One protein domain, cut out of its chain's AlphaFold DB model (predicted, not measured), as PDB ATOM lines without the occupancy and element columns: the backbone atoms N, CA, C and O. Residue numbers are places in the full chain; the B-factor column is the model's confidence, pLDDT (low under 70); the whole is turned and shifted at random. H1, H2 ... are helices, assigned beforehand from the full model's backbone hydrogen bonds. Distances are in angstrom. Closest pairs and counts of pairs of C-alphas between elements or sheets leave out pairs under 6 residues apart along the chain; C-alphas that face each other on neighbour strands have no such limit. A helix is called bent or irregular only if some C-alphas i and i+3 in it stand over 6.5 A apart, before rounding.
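AT A GLANCE: This is residues 2 to 60 of the 64 residues of an uncharacterized protein of Calderihabitans maritimus (UniProt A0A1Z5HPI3). Picture a long helical hairpin whose two helices, H2 and H1, cross as a narrow X near their middles; six residues join them at one end, and at the other end the two arms spread apart. H2 is the longest helix by residues, and the free tip of H1, residues 2 to 7, sticks out. The printed part has 59 residues, with two named helices in the order H1, H2 and no named strand, and its class is all helix. The whole is a loose rod, with a radius of gyration of the C-alphas of 13.2 A and spans of 41 by 20 by 16 A.

HOW THE PARTS SIT: Start with H2, residues 33 to 59, and then take H1, residues 2 to 26. They touch, with 21 pairs of C-alphas within 8 A; look for the closest pair at Ser 16 and Gly 44, whose C-alphas are 5.0 A apart. Their centres are 8.7 A apart. Their lines stand at a steep tilt of 41 degrees, and they run opposite ways, a helical hairpin. In both helices every pair of O i and N i+4 is within hydrogen-bond range.

IN THESE COORDINATES: Find C-alpha 33 at (43.682, 4.409, -3.729); from there H2 runs 37.8 A to C-alpha 59 at (51.930, -31.246, -13.053). H1 begins at C-alpha 2, at (37.106, -32.205, -10.569), and runs 36.2 A to C-alpha 26. Neither helix is bent.

THE WHOLE: The two C-alphas farthest apart are those of Thr 2 and Gln 31, at 42.3 A, while the first and last printed C-alphas, Thr 2 and Trp 60, are 14.5 A apart. The printed part has no cut, and the link from H1 to H2 is short. Mean pLDDT of the printed part is 77.2; look for values under 70 at residues 23, 26 to 31, 33, 36 and 60.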
ATOM      1  N   THR A   2      37.639 -33.585 -10.560       77.06
ATOM      2  CA  THR A   2      37.106 -32.205 -10.569       77.06
ATOM      3  C   THR A   2      37.245 -31.466  -9.234       77.06
ATOM      4  O   THR A   2      37.595 -30.294  -9.221       77.06
ATOM      5  N   ILE A   3      37.046 -32.150  -8.103       85.00
ATOM      6  CA  ILE A   3      37.146 -31.536  -6.765       85.00
ATOM      7  C   ILE A   3      38.578 -31.070  -6.455       85.00
ATOM      8  O   ILE A   3      38.770 -29.942  -6.011       85.00
ATOM      9  N   LEU A   4      39.587 -31.902  -6.739       79.88
ATOM     10  CA  LEU A   4      40.997 -31.541  -6.539       79.88
ATOM     11  C   LEU A   4      41.410 -30.366  -7.433       79.88
ATOM     12  O   LEU A   4      42.132 -29.482  -6.985       79.88
ATOM     13  N   PHE A   5      40.899 -30.325  -8.665       78.38
ATOM     14  CA  PHE A   5      41.127 -29.210  -9.579       78.38
ATOM     15  C   PHE A   5      40.542 -27.896  -9.039       78.38
ATOM     16  O   PHE A   5      41.245 -26.891  -8.990       78.38
ATOM     17  N   VAL A   6      39.293 -27.909  -8.560       84.81
ATOM     18  CA  VAL A   6      38.634 -26.724  -7.977       84.81
ATOM     19  C   VAL A   6      39.360 -26.232  -6.723       84.81
ATOM     20  O   VAL A   6      39.558 -25.029  -6.566       84.81
ATOM     21  N   ILE A   7      39.803 -27.146  -5.853       87.50
ATOM     22  CA  ILE A   7      40.578 -26.803  -4.651       87.50
ATOM     23  C   ILE A   7      41.922 -26.170  -5.034       87.50
ATOM     24  O   ILE A   7      42.297 -25.147  -4.462       87.50
ATOM     25  N   GLY A   8      42.622 -26.726  -6.028       81.38
ATOM     26  CA  GLY A   8      43.860 -26.146  -6.552       81.38
ATOM     27  C   GLY A   8      43.651 -24.733  -7.101       81.38
ATOM     28  O   GLY A   8      44.408 -23.822  -6.779       81.38
ATOM     29  N   LEU A   9      42.568 -24.522  -7.850       81.62
ATOM     30  CA  LEU A   9      42.203 -23.219  -8.408       81.62
ATOM     31  C   LEU A   9      41.919 -22.183  -7.304       81.62
ATOM     32  O   LEU A   9      42.407 -21.055  -7.372       81.62
ATOM     33  N   LEU A  10      41.202 -22.586  -6.249       87.25
ATOM     34  CA  LEU A  10      40.951 -21.760  -5.064       87.25
ATOM     35  C   LEU A  10      42.242 -21.395  -4.323       87.25
ATOM     36  O   LEU A  10      42.427 -20.236  -3.946       87.25
ATOM     37  N   LEU A  11      43.154 -22.351  -4.140       83.44
ATOM     38  CA  LEU A  11      44.453 -22.117  -3.503       83.44
ATOM     39  C   LEU A  11      45.293 -21.114  -4.301       83.44
ATOM     40  O   LEU A  11      45.811 -20.161  -3.718       83.44
ATOM     41  N   ILE A  12      45.367 -21.271  -5.626       82.94
ATOM     42  CA  ILE A  12      46.102 -20.352  -6.507       82.94
ATOM     43  C   ILE A  12      45.480 -18.951  -6.459       82.94
ATOM     44  O   ILE A  12      46.208 -17.961  -6.368       82.94
ATOM     45  N   PHE A  13      44.150 -18.847  -6.468       82.00
ATOM     46  CA  PHE A  13      43.454 -17.565  -6.368       82.00
ATOM     47  C   PHE A  13      43.751 -16.855  -5.040       82.00
ATOM     48  O   PHE A  13      44.149 -15.688  -5.025       82.00
ATOM     49  N   THR A  14      43.641 -17.579  -3.924       84.88
ATOM     50  CA  THR A  14      43.883 -17.039  -2.577       84.88
ATOM     51  C   THR A  14      45.344 -16.618  -2.400       84.88
ATOM     52  O   THR A  14      45.628 -15.544  -1.864       84.88
ATOM     53  N   PHE A  15      46.284 -17.423  -2.907       80.44
ATOM     54  CA  PHE A  15      47.710 -17.108  -2.904       80.44
ATOM     55  C   PHE A  15      48.022 -15.862  -3.739       80.44
ATOM     56  O   PHE A  15      48.713 -14.961  -3.267       80.44
ATOM     57  N   SER A  16      47.459 -15.770  -4.945       77.06
ATOM     58  CA  SER A  16      47.666 -14.629  -5.844       77.06
ATOM     59  C   SER A  16      47.137 -13.329  -5.241       77.06
ATOM     60  O   SER A  16      47.806 -12.298  -5.315       77.06
ATOM     61  N   PHE A  17      45.974 -13.380  -4.583       80.81
ATOM     62  CA  PHE A  17      45.408 -12.238  -3.867       80.81
ATOM     63  C   PHE A  17      46.289 -11.804  -2.687       80.81
ATOM     64  O   PHE A  17      46.593 -10.620  -2.543       80.81
ATOM     65  N   SER A  18      46.754 -12.762  -1.878       82.44
ATOM     66  CA  SER A  18      47.648 -12.503  -0.743       82.44
ATOM     67  C   SER A  18      48.983 -11.889  -1.188       82.44
ATOM     68  O   SER A  18      49.437 -10.890  -0.624       82.44
ATOM     69  N   LEU A  19      49.583 -12.415  -2.261       74.00
ATOM     70  CA  LEU A  19      50.846 -11.918  -2.806       74.00
ATOM     71  C   LEU A  19      50.695 -10.510  -3.400       74.00
ATOM     72  O   LEU A  19      51.540  -9.644  -3.165       74.00
ATOM     73  N   ALA A  20      49.602 -10.248  -4.121       74.50
ATOM     74  CA  ALA A  20      49.313  -8.924  -4.659       74.50
ATOM     75  C   ALA A  20      49.088  -7.895  -3.533       74.50
ATOM     76  O   ALA A  20      49.590  -6.770  -3.616       74.50
ATOM     77  N   TRP A  21      48.401  -8.285  -2.451       76.56
ATOM     78  CA  TRP A  21      48.230  -7.458  -1.252       76.56
ATOM     79  C   TRP A  21      49.559  -7.131  -0.586       76.56
ATOM     80  O   TRP A  21      49.844  -5.962  -0.321       76.56
ATOM     81  N   TYR A  22      50.401  -8.141  -0.386       76.88
ATOM     82  CA  TYR A  22      51.729  -7.974   0.187       76.88
ATOM     83  C   TYR A  22      52.599  -7.015  -0.641       76.88
ATOM     84  O   TYR A  22      53.170  -6.067  -0.098       76.88
ATOM     85  N   LEU A  23      52.646  -7.196  -1.964       69.94
ATOM     86  CA  LEU A  23      53.427  -6.338  -2.862       69.94
ATOM     87  C   LEU A  23      52.903  -4.898  -2.891       69.94
ATOM     88  O   LEU A  23      53.693  -3.955  -2.837       69.94
ATOM     89  N   SER A  24      51.581  -4.721  -2.918       70.44
ATOM     90  CA  SER A  24      50.945  -3.403  -2.875       70.44
ATOM     91  C   SER A  24      51.168  -2.678  -1.548       70.44
ATOM     92  O   SER A  24      51.264  -1.454  -1.536       70.44
ATOM     93  N   TYR A  25      51.233  -3.402  -0.429       70.81
ATOM     94  CA  TYR A  25      51.426  -2.804   0.890       70.81
ATOM     95  C   TYR A  25      52.889  -2.439   1.167       70.81
ATOM     96  O   TYR A  25      53.148  -1.368   1.707       70.81
ATOM     97  N   TYR A  26      53.840  -3.300   0.794       67.88
ATOM     98  CA  TYR A  26      55.240  -3.148   1.207       67.88
ATOM     99  C   TYR A  26      56.187  -2.607   0.131       67.88
ATOM    100  O   TYR A  26      57.220  -2.046   0.488       67.88
ATOM    101  N   ARG A  27      55.896  -2.776  -1.169       62.41
ATOM    102  CA  ARG A  27      56.859  -2.437  -2.237       62.41
ATOM    103  C   ARG A  27      56.462  -1.288  -3.150       62.41
ATOM    104  O   ARG A  27      57.350  -0.735  -3.793       62.41
ATOM    105  N   ILE A  28      55.185  -0.923  -3.232       62.38
ATOM    106  CA  ILE A  28      54.740   0.114  -4.170       62.38
ATOM    107  C   ILE A  28      54.108   1.271  -3.387       62.38
ATOM    108  O   ILE A  28      52.970   1.140  -2.932       62.38
ATOM    109  N   PRO A  29      54.802   2.413  -3.225       61.72
ATOM    110  CA  PRO A  29      54.241   3.599  -2.587       61.72
ATOM    111  C   PRO A  29      53.267   4.293  -3.551       61.72
ATOM    112  O   PRO A  29      53.544   5.356  -4.100       61.72
ATOM    113  N   VAL A  30      52.117   3.671  -3.807       61.78
ATOM    114  CA  VAL A  30      51.052   4.274  -4.616       61.78
ATOM    115  C   VAL A  30      50.204   5.156  -3.703       61.78
ATOM    116  O   VAL A  30      49.419   4.653  -2.900       61.78
ATOM    117  N   GLN A  31      50.355   6.479  -3.818       67.19
ATOM    118  CA  GLN A  31      49.589   7.458  -3.029       67.19
ATOM    119  C   GLN A  31      48.077   7.414  -3.307       67.19
ATOM    120  O   GLN A  31      47.271   7.750  -2.442       67.19
ATOM    121  N   SER A  32      47.668   6.994  -4.504       73.81
ATOM    122  CA  SER A  32      46.274   7.008  -4.945       73.81
ATOM    123  C   SER A  32      45.594   5.645  -4.756       73.81
ATOM    124  O   SER A  32      46.001   4.632  -5.327       73.81
ATOM    125  N   ARG A  33      44.490   5.624  -3.986       69.81
ATOM    126  CA  ARG A  33      43.682   4.409  -3.729       69.81
ATOM    127  C   ARG A  33      43.275   3.684  -5.015       69.81
ATOM    128  O   ARG A  33      43.344   2.465  -5.059       69.81
ATOM    129  N   VAL A  34      42.905   4.428  -6.058       73.94
ATOM    130  CA  VAL A  34      42.446   3.867  -7.341       73.94
ATOM    131  C   VAL A  34      43.564   3.100  -8.051       73.94
ATOM    132  O   VAL A  34      43.377   1.949  -8.442       73.94
ATOM    133  N   PHE A  35      44.756   3.691  -8.154       70.62
ATOM    134  CA  PHE A  35      45.904   3.028  -8.777       70.62
ATOM    135  C   PHE A  35      46.412   1.855  -7.939       70.62
ATOM    136  O   PHE A  35      46.905   0.877  -8.493       70.62
ATOM    137  N   ARG A  36      46.238   1.907  -6.613       68.12
ATOM    138  CA  ARG A  36      46.549   0.786  -5.725       68.12
ATOM    139  C   ARG A  36      45.664  -0.429  -6.013       68.12
ATOM    140  O   ARG A  36      46.187  -1.534  -6.110       68.12
ATOM    141  N   THR A  37      44.357  -0.232  -6.198       73.88
ATOM    142  CA  THR A  37      43.410  -1.313  -6.527       73.88
ATOM    143  C   THR A  37      43.644  -1.874  -7.928       73.88
ATOM    144  O   THR A  37      43.647  -3.089  -8.105       73.88
ATOM    145  N   ILE A  38      43.894  -1.012  -8.917       77.06
ATOM    146  CA  ILE A  38      44.217  -1.449 -10.283       77.06
ATOM    147  C   ILE A  38      45.539  -2.227 -10.290       77.06
ATOM    148  O   ILE A  38      45.607  -3.308 -10.865       77.06
ATOM    149  N   GLY A  39      46.565  -1.732  -9.590       75.00
ATOM    150  CA  GLY A  39      47.843  -2.426  -9.444       75.00
ATOM    151  C   GLY A  39      47.694  -3.790  -8.773       75.00
ATOM    152  O   GLY A  39      48.280  -4.759  -9.240       75.00
ATOM    153  N   LEU A  40      46.852  -3.883  -7.740       78.38
ATOM    154  CA  LEU A  40      46.472  -5.132  -7.074       78.38
ATOM    155  C   LEU A  40      45.825  -6.137  -8.029       78.38
ATOM    156  O   LEU A  40      46.211  -7.304  -8.037       78.38
ATOM    157  N   LEU A  41      44.863  -5.692  -8.839       78.69
ATOM    158  CA  LEU A  41      44.179  -6.545  -9.809       78.69
ATOM    159  C   LEU A  41      45.130  -7.029 -10.903       78.69
ATOM    160  O   LEU A  41      45.138  -8.217 -11.220       78.69
ATOM    161  N   VAL A  42      45.964  -6.141 -11.448       81.88
ATOM    162  CA  VAL A  42      46.932  -6.487 -12.498       81.88
ATOM    163  C   VAL A  42      47.988  -7.456 -11.966       81.88
ATOM    164  O   VAL A  42      48.226  -8.491 -12.586       81.88
ATOM    165  N   LEU A  43      48.571  -7.180 -10.793       79.31
ATOM    166  CA  LEU A  43      49.525  -8.084 -10.142       79.31
ATOM    167  C   LEU A  43      48.886  -9.430  -9.818       79.31
ATOM    168  O   LEU A  43      49.446 -10.461 -10.172       79.31
ATOM    169  N   GLY A  44      47.711  -9.428  -9.189       77.38
ATOM    170  CA  GLY A  44      46.994 -10.652  -8.839       77.38
ATOM    171  C   GLY A  44      46.696 -11.508 -10.068       77.38
ATOM    172  O   GLY A  44      46.949 -12.707 -10.046       77.38
ATOM    173  N   THR A  45      46.251 -10.891 -11.166       81.75
ATOM    174  CA  THR A  45      45.988 -11.594 -12.433       81.75
ATOM    175  C   THR A  45      47.272 -12.164 -13.032       81.75
ATOM    176  O   THR A  45      47.282 -13.307 -13.485       81.75
ATOM    177  N   PHE A  46      48.371 -11.409 -12.999       82.62
ATOM    178  CA  PHE A  46      49.667 -11.858 -13.510       82.62
ATOM    179  C   PHE A  46      50.240 -13.031 -12.701       82.62
ATOM    180  O   PHE A  46      50.691 -14.028 -13.268       82.62
ATOM    181  N   ILE A  47      50.179 -12.946 -11.371       80.19
ATOM    182  CA  ILE A  47      50.607 -14.016 -10.464       80.19
ATOM    183  C   ILE A  47      49.725 -15.249 -10.672       80.19
ATOM    184  O   ILE A  47      50.237 -16.355 -10.817       80.19
ATOM    185  N   PHE A  48      48.410 -15.070 -10.777       82.00
ATOM    186  CA  PHE A  48      47.482 -16.164 -11.038       82.00
ATOM    187  C   PHE A  48      47.794 -16.875 -12.360       82.00
ATOM    188  O   PHE A  48      47.893 -18.102 -12.389       82.00
ATOM    189  N   LEU A  49      48.010 -16.120 -13.443       86.38
ATOM    190  CA  LEU A  49      48.358 -16.659 -14.760       86.38
ATOM    191  C   LEU A  49      49.669 -17.440 -14.732       86.38
ATOM    192  O   LEU A  49      49.710 -18.573 -15.201       86.38
ATOM    193  N   THR A  50      50.725 -16.853 -14.166       83.94
ATOM    194  CA  THR A  50      52.048 -17.493 -14.082       83.94
ATOM    195  C   THR A  50      52.009 -18.754 -13.230       83.94
ATOM    196  O   THR A  50      52.528 -19.787 -13.646       83.94
ATOM    197  N   THR A  51      51.331 -18.707 -12.083       82.25
ATOM    198  CA  THR A  51      51.169 -19.874 -11.212       82.25
ATOM    199  C   THR A  51      50.366 -20.961 -11.922       82.25
ATOM    200  O   THR A  51      50.790 -22.110 -11.938       82.25
ATOM    201  N   THR A  52      49.261 -20.618 -12.590       80.75
ATOM    202  CA  THR A  52      48.440 -21.582 -13.344       80.75
ATOM    203  C   THR A  52      49.220 -22.213 -14.496       80.75
ATOM    204  O   THR A  52      49.195 -23.430 -14.646       80.75
ATOM    205  N   LEU A  53      49.969 -21.418 -15.268       84.81
ATOM    206  CA  LEU A  53      50.843 -21.914 -16.336       84.81
ATOM    207  C   LEU A  53      51.906 -22.871 -15.803       84.81
ATOM    208  O   LEU A  53      52.082 -23.949 -16.361       84.81
ATOM    209  N   LEU A  54      52.583 -22.513 -14.709       82.56
ATOM    210  CA  LEU A  54      53.554 -23.395 -14.060       82.56
ATOM    211  C   LEU A  54      52.899 -24.689 -13.582       82.56
ATOM    212  O   LEU A  54      53.455 -25.761 -13.784       82.56
ATOM    213  N   THR A  55      51.706 -24.598 -12.997       80.88
ATOM    214  CA  THR A  55      50.943 -25.767 -12.544       80.88
ATOM    215  C   THR A  55      50.632 -26.687 -13.727       80.88
ATOM    216  O   THR A  55      50.868 -27.886 -13.641       80.88
ATOM    217  N   LEU A  56      50.175 -26.130 -14.855       78.50
ATOM    218  CA  LEU A  56      49.917 -26.887 -16.080       78.50
ATOM    219  C   LEU A  56      51.197 -27.526 -16.627       78.50
ATOM    220  O   LEU A  56      51.195 -28.714 -16.892       78.50
ATOM    221  N   ILE A  57      52.305 -26.792 -16.734       80.69
ATOM    222  CA  ILE A  57      53.561 -27.321 -17.293       80.69
ATOM    223  C   ILE A  57      54.180 -28.401 -16.392       80.69
ATOM    224  O   ILE A  57      54.666 -29.410 -16.893       80.69
ATOM    225  N   VAL A  58      54.194 -28.184 -15.074       75.88
ATOM    226  CA  VAL A  58      54.899 -29.048 -14.115       75.88
ATOM    227  C   VAL A  58      54.084 -30.288 -13.761       75.88
ATOM    228  O   VAL A  58      54.638 -31.380 -13.696       75.88
ATOM    229  N   ILE A  59      52.783 -30.133 -13.500       70.69
ATOM    230  CA  ILE A  59      51.930 -31.246 -13.053       70.69
ATOM    231  C   ILE A  59      51.293 -31.961 -14.243       70.69
ATOM    232  O   ILE A  59      51.058 -33.165 -14.169       70.69
ATOM    233  N   TRP A  60      51.029 -31.247 -15.340       67.12
ATOM    234  CA  TRP A  60      50.362 -31.808 -16.512       67.12
ATOM    235  C   TRP A  60      51.072 -31.425 -17.817       67.12
ATOM    236  O   TRP A  60      50.472 -30.762 -18.670       67.12
TER     237      TRP A  60